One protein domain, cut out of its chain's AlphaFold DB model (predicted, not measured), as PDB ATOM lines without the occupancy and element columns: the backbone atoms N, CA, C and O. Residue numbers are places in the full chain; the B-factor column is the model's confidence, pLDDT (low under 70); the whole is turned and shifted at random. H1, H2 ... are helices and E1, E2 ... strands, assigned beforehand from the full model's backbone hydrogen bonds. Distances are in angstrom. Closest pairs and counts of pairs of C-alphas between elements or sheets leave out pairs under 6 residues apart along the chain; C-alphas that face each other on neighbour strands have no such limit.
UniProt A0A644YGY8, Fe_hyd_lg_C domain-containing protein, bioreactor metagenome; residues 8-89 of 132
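What this domain is: This is residues 8 to 89 of the 132 residues of the protein "Fe_hyd_lg_C domain-containing protein" of bioreactor metagenome (UniProt A0A644YGY8). What is the main picture? A loose, flat frame: two parallel strands, E1 and E2, lie side by side, H2 folds back over them from the end of E1, and the first residues of H1, 8 to 13, lie by the same strands. H3 is set off to one side, past a long link. What is it made of? The printed part has 82 residues, in the order H1 E1 H2 E2 H3; the class is mixed, the radius of gyration of the C-alphas 14.9 A, and the spans 38 by 33 by 13 A.

How they stand to each other: What comes near H1, residues 8 to 19? Its closest C-alphas to E1, residues 27 to 31, are those of Ser 9 and Ser 27, 6.3 A apart. How do the strands pair? E1 and E2, residues 52 to 56, are parallel at 13 degrees; N 30 and O 54 are 2.8 A apart, within hydrogen-bond range. Together with H2, residues 32 to 44, they form a strand-helix-strand unit, two parallel neighbour strands with a helix between, and its crossover is right-handed. The closest C-alphas of H2 and E2 are those of Cys 36 and Gly 55, 5.7 A. Where is H3, residues 72 to 85? It is apart from H1, H2 and E1. In H1, H2 and H3 every O i to N i+4 pair is within hydrogen-bond range.

Where its parts are: Where does H1 begin? At C-alpha 8, (266.972, 342.199, 397.099). How long are the elements? H1 measures 16.7 A, E1 13.4 A, H2 18.5 A, E2 13.6 A and H3 20.2 A, ending at C-alpha 85, (261.608, 359.124, 392.940).

The domain as a whole: How large is it? The two C-alphas farthest apart, those of Asn 45 and Glu 85, are 41.3 A apart. Which link is long? E2 to H3, 15 residues. Is it cut or low in confidence? The printed part has no cut, and no printed residue is under 70.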
ATOM      1  N   VAL A   8     265.987 342.828 397.994       97.44
ATOM      2  CA  VAL A   8     266.972 342.199 397.099       97.44
ATOM      3  C   VAL A   8     266.264 341.285 396.098       97.44
ATOM      4  O   VAL A   8     266.535 341.359 394.901       97.44
ATOM      5  N   SER A   9     265.306 340.485 396.567       97.62
ATOM      6  CA  SER A   9     264.462 339.630 395.727       97.62
ATOM      7  C   SER A   9     263.713 340.445 394.683       97.62
ATOM      8  O   SER A   9     263.663 340.058 393.520       97.62
ATOM      9  N   GLU A  10     263.164 341.595 395.078       96.50
ATOM     10  CA  GLU A  10     262.469 342.516 394.180       96.50
ATOM     11  C   GLU A  10     263.414 343.070 393.100       96.50
ATOM     12  O   GLU A  10     263.099 342.999 391.913       96.50
ATOM     13  N   ALA A  11     264.612 343.526 393.482       96.00
ATOM     14  CA  ALA A  11     265.613 344.029 392.539       96.00
ATOM     15  C   ALA A  11     266.061 342.975 391.516       96.00
ATOM     16  O   ALA A  11     266.168 343.254 390.315       96.00
ATOM     17  N   ILE A  12     266.321 341.756 391.994       96.31
ATOM     18  CA  ILE A  12     266.748 340.638 391.151       96.31
ATOM     19  C   ILE A  12     265.604 340.211 390.244       96.31
ATOM     20  O   ILE A  12     265.835 340.040 389.053       96.31
ATOM     21  N   LYS A  13     264.369 340.111 390.750       96.19
ATOM     22  CA  LYS A  13     263.190 339.785 389.938       96.19
ATOM     23  C   LYS A  13     263.024 340.759 388.776       96.19
ATOM     24  O   LYS A  13     262.852 340.319 387.643       96.19
ATOM     25  N   THR A  14     263.091 342.063 389.043       94.88
ATOM     26  CA  THR A  14     262.950 343.102 388.012       94.88
ATOM     27  C   THR A  14     264.074 343.016 386.981       94.88
ATOM     28  O   THR A  14     263.822 343.083 385.779       94.88
ATOM     29  N   SER A  15     265.311 342.793 387.428       94.31
ATOM     30  CA  SER A  15     266.462 342.649 386.529       94.31
ATOM     31  C   SER A  15     266.386 341.365 385.693       94.31
ATOM     32  O   SER A  15     266.604 341.408 384.487       94.31
ATOM     33  N   ALA A  16     266.017 340.240 386.306       93.62
ATOM     34  CA  ALA A  16     265.881 338.945 385.651       93.62
ATOM     35  C   ALA A  16     264.770 338.960 384.596       93.62
ATOM     36  O   ALA A  16     264.997 338.522 383.473       93.62
ATOM     37  N   LYS A  17     263.610 339.547 384.916       93.31
ATOM     38  CA  LYS A  17     262.510 339.718 383.957       93.31
ATOM     39  C   LYS A  17     262.866 340.618 382.780       93.31
ATOM     40  O   LYS A  17     262.342 340.425 381.692       93.31
ATOM     41  N   ARG A  18     263.762 341.588 382.978       90.31
ATOM     42  CA  ARG A  18     264.271 342.425 381.885       90.31
ATOM     43  C   ARG A  18     265.202 341.660 380.942       90.31
ATOM     44  O   ARG A  18     265.284 342.017 379.774       90.31
ATOM     45  N   ILE A  19     265.905 340.643 381.441       89.62
ATOM     46  CA  ILE A  19     266.742 339.755 380.621       89.62
ATOM     47  C   ILE A  19     265.868 338.730 379.890       89.62
ATOM     48  O   ILE A  19     266.056 338.493 378.701       89.62
ATOM     49  N   ASN A  20     264.923 338.120 380.603       90.62
ATOM     50  CA  ASN A  20     263.989 337.140 380.070       90.62
ATOM     51  C   ASN A  20     262.652 337.253 380.815       90.62
ATOM     52  O   ASN A  20     262.565 336.898 381.991       90.62
ATOM     53  N   GLU A  21     261.612 337.728 380.132       92.38
ATOM     54  CA  GLU A  21     260.295 337.966 380.733       92.38
ATOM     55  C   GLU A  21     259.623 336.673 381.231       92.38
ATOM     56  O   GLU A  21     258.926 336.693 382.252       92.38
ATOM     57  N   ASP A  22     259.921 335.543 380.582       94.06
ATOM     58  CA  ASP A  22     259.354 334.223 380.878       94.06
ATOM     59  C   ASP A  22     260.035 333.520 382.061       94.06
ATOM     60  O   ASP A  22     259.657 332.406 382.443       94.06
ATOM     61  N   ILE A  23     261.051 334.138 382.675       94.25
ATOM     62  CA  ILE A  23     261.759 333.520 383.791       94.25
ATOM     63  C   ILE A  23     260.815 333.296 384.981       94.25
ATOM     64  O   ILE A  23     260.241 334.222 385.570       94.25
ATOM     65  N   LYS A  24     260.671 332.031 385.385       95.31
ATOM     66  CA  LYS A  24     259.930 331.671 386.593       95.31
ATOM     67  C   LYS A  24     260.715 332.145 387.814       95.31
ATOM     68  O   LYS A  24     261.738 331.565 388.160       95.31
ATOM     69  N   PHE A  25     260.208 333.181 388.478       96.88
ATOM     70  CA  PHE A  25     260.826 333.750 389.674       96.88
ATOM     71  C   PHE A  25     259.884 333.660 390.879       96.88
ATOM     72  O   PHE A  25     258.980 334.486 391.040       96.88
ATOM     73  N   ILE A  26     260.101 332.649 391.720       96.31
ATOM     74  CA  ILE A  26     259.402 332.454 392.993       96.31
ATOM     75  C   ILE A  26     260.400 332.740 394.110       96.31
ATOM     76  O   ILE A  26     261.274 331.919 394.388       96.31
ATOM     77  N   SER A  27     260.285 333.914 394.728       96.19
ATOM     78  CA  SER A  27     261.138 334.311 395.845       96.19
ATOM     79  C   SER A  27     260.493 334.025 397.192       96.19
ATOM     80  O   SER A  27     259.303 334.287 397.371       96.19
ATOM     81  N   HIS A  28     261.300 333.591 398.153       96.50
ATOM     82  CA  HIS A  28     260.931 333.566 399.565       96.50
ATOM     83  C   HIS A  28     261.967 334.348 400.376       96.50
ATOM     84  O   HIS A  28     263.170 334.190 400.163       96.50
ATOM     85  N   SER A  29     261.502 335.207 401.282       96.44
ATOM     86  CA  SER A  29     262.365 336.082 402.077       96.44
ATOM     87  C   SER A  29     262.199 335.787 403.562       96.44
ATOM     88  O   SER A  29     261.076 335.729 404.054       96.44
ATOM     89  N   PHE A  30     263.315 335.647 404.267       97.38
ATOM     90  CA  PHE A  30     263.377 335.458 405.714       97.38
ATOM     91  C   PHE A  30     264.060 336.655 406.367       97.38
ATOM     92  O   PHE A  30     264.985 337.239 405.790       97.38
ATOM     93  N   GLN A  31     263.647 337.010 407.582       97.69
ATOM     94  CA  GLN A  31     264.231 338.138 408.299       97.69
ATOM     95  C   GLN A  31     264.505 337.840 409.771       97.69
ATOM     96  O   GLN A  31     263.702 337.275 410.506       97.69
ATOM     97  N   GLY A  32     265.667 338.286 410.230       97.50
ATOM     98  CA  GLY A  32     266.188 337.888 411.524       97.50
ATOM     99  C   GLY A  32     266.790 336.482 411.487       97.50
ATOM    100  O   GLY A  32     266.361 335.592 410.754       97.50
ATOM    101  N   VAL A  33     267.794 336.265 412.337       96.25
ATOM    102  CA  VAL A  33     268.533 334.992 412.417       96.25
ATOM    103  C   VAL A  33     267.611 333.788 412.654       96.25
ATOM    104  O   VAL A  33     267.851 332.721 412.095       96.25
ATOM    105  N   LYS A  34     266.546 333.960 413.450       97.19
ATOM    106  CA  LYS A  34     265.586 332.894 413.763       97.19
ATOM    107  C   LYS A  34     264.839 332.411 412.515       97.19
ATOM    108  O   LYS A  34     264.921 331.228 412.201       97.19
ATOM    109  N   GLU A  35     264.176 333.311 411.786       97.56
ATOM    110  CA  GLU A  35     263.438 332.939 410.571       97.56
ATOM    111  C   GLU A  35     264.374 332.426 409.479       97.56
ATOM    112  O   GLU A  35     264.029 331.480 408.782       97.56
ATOM    113  N   CYS A  36     265.578 332.998 409.349       97.19
ATOM    114  CA  CYS A  36     266.575 332.499 408.402       97.19
ATOM    115  C   CYS A  36     266.952 331.042 408.695       97.19
ATOM    116  O   CYS A  36     267.030 330.237 407.772       97.19
ATOM    117  N   LYS A  37     267.160 330.683 409.968       97.50
ATOM    118  CA  LYS A  37     267.481 329.304 410.352       97.50
ATOM    119  C   LYS A  37     266.314 328.355 410.071       97.50
ATOM    120  O   LYS A  37     266.512 327.345 409.403       97.50
ATOM    121  N   GLU A  38     265.112 328.703 410.526       96.94
ATOM    122  CA  GLU A  38     263.898 327.907 410.282       96.94
ATOM    123  C   GLU A  38     263.620 327.751 408.777       96.94
ATOM    124  O   GLU A  38     263.230 326.685 408.307       96.94
ATOM    125  N   GLY A  39     263.860 328.807 408.000       95.88
ATOM    126  CA  GLY A  39     263.744 328.809 406.550       95.88
ATOM    127  C   GLY A  39     264.712 327.852 405.868       95.88
ATOM    128  O   GLY A  39     264.308 327.094 404.989       95.88
ATOM    129  N   LEU A  40     265.978 327.848 406.293       95.31
ATOM    130  CA  LEU A  40     266.991 326.920 405.784       95.31
ATOM    131  C   LEU A  40     266.669 325.461 406.128       95.31
ATOM    132  O   LEU A  40     266.867 324.584 405.287       95.31
ATOM    133  N   GLU A  41     266.140 325.191 407.323       96.81
ATOM    134  CA  GLU A  41     265.677 323.851 407.709       96.81
ATOM    135  C   GLU A  41     264.530 323.379 406.798       96.81
ATOM    136  O   GLU A  41     264.627 322.315 406.188       96.81
ATOM    137  N   LYS A  42     263.503 324.215 406.592       96.75
ATOM    138  CA  LYS A  42     262.391 323.924 405.669       96.75
ATOM    139  C   LYS A  42     262.855 323.720 404.225       96.75
ATOM    140  O   LYS A  42     262.354 322.835 403.534       96.75
ATOM    141  N   LEU A  43     263.817 324.519 403.759       94.69
ATOM    142  CA  LEU A  43     264.422 324.354 402.433       94.69
ATOM    143  C   LEU A  43     265.140 323.011 402.306       94.69
ATOM    144  O   LEU A  43     264.979 322.330 401.299       94.69
ATOM    145  N   SER A  44     265.881 322.611 403.341       94.75
ATOM    146  CA  SER A  44     266.616 321.339 403.367       94.75
ATOM    147  C   SER A  44     265.671 320.131 403.347       94.75
ATOM    148  O   SER A  44     266.005 319.093 402.780       94.75
ATOM    149  N   ASN A  45     264.467 320.290 403.901       97.00
ATOM    150  CA  ASN A  45     263.395 319.297 403.877       97.00
ATOM    151  C   ASN A  45     262.513 319.356 402.612       97.00
ATOM    152  O   ASN A  45     261.531 318.621 402.525       97.00
ATOM    153  N   ASN A  46     262.832 320.207 401.627       95.12
ATOM    154  CA  ASN A  46     262.015 320.453 400.428       95.12
ATOM    155  C   ASN A  46     260.581 320.950 400.719       95.12
ATOM    156  O   ASN A  46     259.668 320.741 399.922       95.12
ATOM    157  N   GLU A  47     260.367 321.640 401.840       96.94
ATOM    158  CA  GLU A  47     259.054 322.177 402.238       96.94
ATOM    159  C   GLU A  47     258.738 323.535 401.583       96.94
ATOM    160  O   GLU A  47     257.609 324.021 401.648       96.94
ATOM    161  N   ILE A  48     259.731 324.167 400.948       94.69
ATOM    162  CA  ILE A  48     259.601 325.474 400.299       94.69
ATOM    163  C   ILE A  48     259.904 325.333 398.808       94.69
ATOM    164  O   ILE A  48     261.020 325.010 398.412       94.69
ATOM    165  N   ASN A  49     258.910 325.635 397.972       94.06
ATOM    166  CA  ASN A  49     259.072 325.720 396.524       94.06
ATOM    167  C   ASN A  49     259.447 327.153 396.129       94.06
ATOM    168  O   ASN A  49     258.580 328.022 396.038       94.06
ATOM    169  N   ALA A  50     260.736 327.398 395.908       95.00
ATOM    170  CA  ALA A  50     261.265 328.694 395.507       95.00
ATOM    171  C   ALA A  50     262.386 328.529 394.474       95.00
ATOM    172  O   ALA A  50     263.103 327.534 394.467       95.00
ATOM    173  N   THR A  51     262.549 329.529 393.612       95.81
ATOM    174  CA  THR A  51     263.673 329.632 392.666       95.81
ATOM    175  C   THR A  51     264.725 330.635 393.139       95.81
ATOM    176  O   THR A  51     265.807 330.707 392.567       95.81
ATOM    177  N   PHE A  52     264.401 331.437 394.157       97.38
ATOM    178  CA  PHE A  52     265.305 332.400 394.767       97.38
ATOM    179  C   PHE A  52     264.985 332.561 396.256       97.38
ATOM    180  O   PHE A  52     263.818 332.618 396.641       97.38
ATOM    181  N   ILE A  53     266.016 332.661 397.092       96.94
ATOM    182  CA  ILE A  53     265.875 332.832 398.539       96.94
ATOM    183  C   ILE A  53     266.653 334.065 398.978       96.94
ATOM    184  O   ILE A  53     267.815 334.239 398.618       96.94
ATOM    185  N   GLU A  54     266.019 334.891 399.801       97.69
ATOM    186  CA  GLU A  54     266.650 336.027 400.463       97.69
ATOM    187  C   GLU A  54     266.631 335.819 401.975       97.69
ATOM    188  O   GLU A  54     265.584 335.557 402.561       97.69
ATOM    189  N   GLY A  55     267.789 335.961 402.616       96.81
ATOM    190  CA  GLY A  55     267.913 335.927 404.068       96.81
ATOM    191  C   GLY A  55     268.502 337.230 404.584       96.81
ATOM    192  O   GLY A  55     269.581 337.641 404.160       96.81
ATOM    193  N   MET A  56     267.813 337.865 405.528       97.31
ATOM    194  CA  MET A  56     268.277 339.077 406.199       97.31
ATOM    195  C   MET A  56     268.603 338.770 407.656       97.31
ATOM    196  O   MET A  56     267.754 338.304 408.405       97.31
ATOM    197  N   GLY A  57     269.821 339.077 408.108       96.38
ATOM    198  CA  GLY A  57     270.214 338.826 409.503       96.38
ATOM    199  C   GLY A  57     269.424 339.646 410.534       96.38
ATOM    200  O   GLY A  57     269.290 339.229 411.683       96.38
ATOM    201  N   CYS A  58     268.876 340.794 410.127       97.44
ATOM    202  CA  CYS A  58     268.069 341.680 410.967       97.44
ATOM    203  C   CYS A  58     266.599 341.654 410.533       97.44
ATOM    204  O   CYS A  58     266.298 341.579 409.340       97.44
ATOM    205  N   VAL A  59     265.687 341.776 411.502       97.00
ATOM    206  CA  VAL A  59     264.253 341.957 411.236       97.00
ATOM    207  C   VAL A  59     264.050 343.289 410.512       97.00
ATOM    208  O   VAL A  59     264.534 344.315 410.978       97.00
ATOM    209  N   GLY A  60     263.365 343.279 409.370       95.62
ATOM    210  CA  GLY A  60     263.169 344.444 408.505       95.62
ATOM    211  C   GLY A  60     264.277 344.683 407.475       95.62
ATOM    212  O   GLY A  60     264.135 345.576 406.645       95.62
ATOM    213  N   GLY A  61     265.355 343.888 407.462       96.25
ATOM    214  CA  GLY A  61     266.515 344.101 406.587       96.25
ATOM    215  C   GLY A  61     267.551 345.053 407.191       96.25
ATOM    216  O   GLY A  61     267.595 345.257 408.406       96.25
ATOM    217  N   CYS A  62     268.403 345.652 406.359       97.44
ATOM    218  CA  CYS A  62     269.444 346.587 406.803       97.44
ATOM    219  C   CYS A  62     268.885 347.788 407.587       97.44
ATOM    220  O   CYS A  62     269.525 348.245 408.532       97.44
ATOM    221  N   VAL A  63     267.683 348.273 407.249       97.56
ATOM    222  CA  VAL A  63     266.999 349.352 407.996       97.56
ATOM    223  C   VAL A  63     266.652 348.962 409.439       97.56
ATOM    224  O   VAL A  63     266.504 349.829 410.300       97.56
ATOM    225  N   GLY A  64     266.569 347.660 409.723       97.19
ATOM    226  CA  GLY A  64     266.404 347.102 411.063       97.19
ATOM    227  C   GLY A  64     267.712 346.783 411.784       97.19
ATOM    228  O   GLY A  64     267.686 346.179 412.854       97.19
ATOM    229  N   GLY A  65     268.856 347.171 411.215       97.25
ATOM    230  CA  GLY A  65     270.172 346.914 411.789       97.25
ATOM    231  C   GLY A  65     270.355 347.504 413.197       97.25
ATOM    232  O   GLY A  65     269.730 348.508 413.548       97.25
ATOM    233  N   PRO A  66     271.265 346.940 414.011       96.12
ATOM    234  CA  PRO A  66     271.421 347.305 415.423       96.12
ATOM    235  C   PRO A  66     271.901 348.746 415.650       96.12
ATOM    236  O   PRO A  66     271.720 349.287 416.734       96.12
ATOM    237  N   LYS A  67     272.501 349.381 414.634       96.94
ATOM    238  CA  LYS A  67     272.963 350.779 414.674       96.94
ATOM    239  C   LYS A  67     271.995 351.766 414.006       96.94
ATOM    240  O   LYS A  67     272.397 352.870 413.647       96.94
ATOM    241  N   ARG A  68     270.734 351.380 413.784       96.31
ATOM    242  CA  ARG A  68     269.721 352.284 413.223       96.31
ATOM    243  C   ARG A  68     269.455 353.465 414.161       96.31
ATOM    244  O   ARG A  68     269.369 353.296 415.373       96.31
ATOM    245  N   ILE A  69     269.260 354.643 413.577       96.88
ATOM    246  CA  ILE A  69     268.898 355.880 414.297       96.88
ATOM    247  C   ILE A  69     267.412 356.244 414.139       96.88
ATOM    248  O   ILE A  69     266.957 357.261 414.650       96.88
ATOM    249  N   LEU A  70     266.652 355.417 413.414       97.12
ATOM    250  CA  LEU A  70     265.228 355.597 413.140       97.12
ATOM    251  C   LEU A  70     264.441 354.306 413.440       97.12
ATOM    252  O   LEU A  70     265.001 353.202 413.394       97.12
ATOM    253  N   PRO A  71     263.123 354.418 413.697       97.94
ATOM    254  CA  PRO A  71     262.191 353.294 413.623       97.94
ATOM    255  C   PRO A  71     262.302 352.550 412.280       97.94
ATOM    256  O   PRO A  71     262.538 353.188 411.250       97.94
ATOM    257  N   VAL A  72     262.128 351.223 412.286       97.38
ATOM    258  CA  VAL A  72     262.300 350.376 411.088       97.38
ATOM    259  C   VAL A  72     261.308 350.811 410.019       97.38
ATOM    260  O   VAL A  72     261.670 350.978 408.863       97.38
ATOM    261  N   GLU A  73     260.082 351.106 410.435       97.62
ATOM    262  CA  GLU A  73     258.962 351.518 409.596       97.62
ATOM    263  C   GLU A  73     259.283 352.818 408.849       97.62
ATOM    264  O   GLU A  73     259.027 352.937 407.652       97.62
ATOM    265  N   LYS A  74     259.908 353.785 409.540       98.19
ATOM    266  CA  LYS A  74     260.353 355.043 408.921       98.19
ATOM    267  C   LYS A  74     261.493 354.805 407.936       98.19
ATOM    268  O   LYS A  74     261.461 355.355 406.840       98.19
ATOM    269  N   GLY A  75     262.474 353.979 408.307       97.56
ATOM    270  CA  GLY A  75     263.584 353.616 407.423       97.56
ATOM    271  C   GLY A  75     263.103 352.925 406.145       97.56
ATOM    272  O   GLY A  75     263.494 353.325 405.052       97.56
ATOM    273  N   THR A  76     262.205 351.946 406.273       97.56
ATOM    274  CA  THR A  76     261.569 351.260 405.142       97.56
ATOM    275  C   THR A  76     260.846 352.248 404.237       97.56
ATOM    276  O   THR A  76     261.083 352.242 403.031       97.56
ATOM    277  N   LYS A  77     260.037 353.150 404.810       97.88
ATOM    278  CA  LYS A  77     259.320 354.166 404.036       97.88
ATOM    279  C   LYS A  77     260.271 355.065 403.240       97.88
ATOM    280  O   LYS A  77     260.060 355.248 402.051       97.88
ATOM    281  N   TYR A  78     261.347 355.563 403.851       97.38
ATOM    282  CA  TYR A  78     262.326 356.387 403.132       97.38
ATOM    283  C   TYR A  78     263.020 355.634 401.994       97.38
ATOM    284  O   TYR A  78     263.271 356.212 400.940       97.38
ATOM    285  N   VAL A  79     263.302 354.340 402.175       96.75
ATOM    286  CA  VAL A  79     263.838 353.502 401.093       96.75
ATOM    287  C   VAL A  79     262.829 353.372 399.953       96.75
ATOM    288  O   VAL A  79     263.230 353.449 398.795       96.75
ATOM    289  N   GLU A  80     261.548 353.165 400.252       95.88
ATOM    290  CA  GLU A  80     260.489 353.060 399.242       95.88
ATOM    291  C   GLU A  80     260.258 354.375 398.499       95.88
ATOM    292  O   GLU A  80     260.150 354.362 397.275       95.88
ATOM    293  N   ASP A  81     260.220 355.496 399.216       97.12
ATOM    294  CA  ASP A  81     260.037 356.826 398.637       97.12
ATOM    295  C   ASP A  81     261.206 357.161 397.697       97.12
ATOM    296  O   ASP A  81     260.978 357.463 396.527       97.12
ATOM    297  N   TYR A  82     262.453 356.926 398.127       95.38
ATOM    298  CA  TYR A  82     263.630 357.059 397.257       95.38
ATOM    299  C   TYR A  82     263.541 356.184 395.993       95.38
ATOM    300  O   TYR A  82     263.934 356.604 394.906       95.38
ATOM    301  N   CYS A  83     263.013 354.958 396.103       93.50
ATOM    302  CA  CYS A  83     262.846 354.079 394.940       93.50
ATOM    303  C   CYS A  83     261.764 354.568 393.969       93.50
ATOM    304  O   CYS A  83     261.861 354.288 392.780       93.50
ATOM    305  N   LYS A  84     260.742 355.283 394.453       94.12
ATOM    306  CA  LYS A  84     259.686 355.866 393.610       94.12
ATOM    307  C   LYS A  84     260.147 357.135 392.897       94.12
ATOM    308  O   LYS A  84     259.649 357.436 391.820       94.12
ATOM    309  N   GLU A  85     261.073 357.876 393.498       95.81
ATOM    310  CA  GLU A  85     261.608 359.124 392.940       95.81
ATOM    311  C   GLU A  85     262.601 358.894 391.791       95.81
ATOM    312  O   GLU A  85     262.783 359.766 390.941       95.81
ATOM    313  N   THR A  86     263.239 357.722 391.730       92.06
ATOM    314  CA  THR A  86     264.175 357.381 390.653       92.06
ATOM    315  C   THR A  86     263.464 356.850 389.408       92.06
ATOM    316  O   THR A  86     262.591 355.986 389.472       92.06
ATOM    317  N   GLN A  87     263.904 357.312 388.236       89.75
ATOM    318  CA  GLN A  87     263.495 356.740 386.947       89.75
ATOM    319  C   GLN A  87     264.253 355.448 386.611       89.75
ATOM    320  O   GLN A  87     263.820 354.687 385.754       89.75
ATOM    321  N   MET A  88     265.370 355.188 387.296       91.12
ATOM    322  CA  MET A  88     266.180 353.987 387.110       91.12
ATOM    323  C   MET A  88     265.568 352.830 387.899       91.12
ATOM    324  O   MET A  88     265.607 352.824 389.131       91.12
ATOM    325  N   GLN A  89     265.015 351.860 387.181       88.94
ATOM    326  CA  GLN A  89     264.350 350.671 387.713       88.94
ATOM    327  C   GLN A  89     265.308 349.490 387.849       88.94
ATOM    328  O   GLN A  89     265.147 348.655 388.740       88.94
TER     329      GLN A  89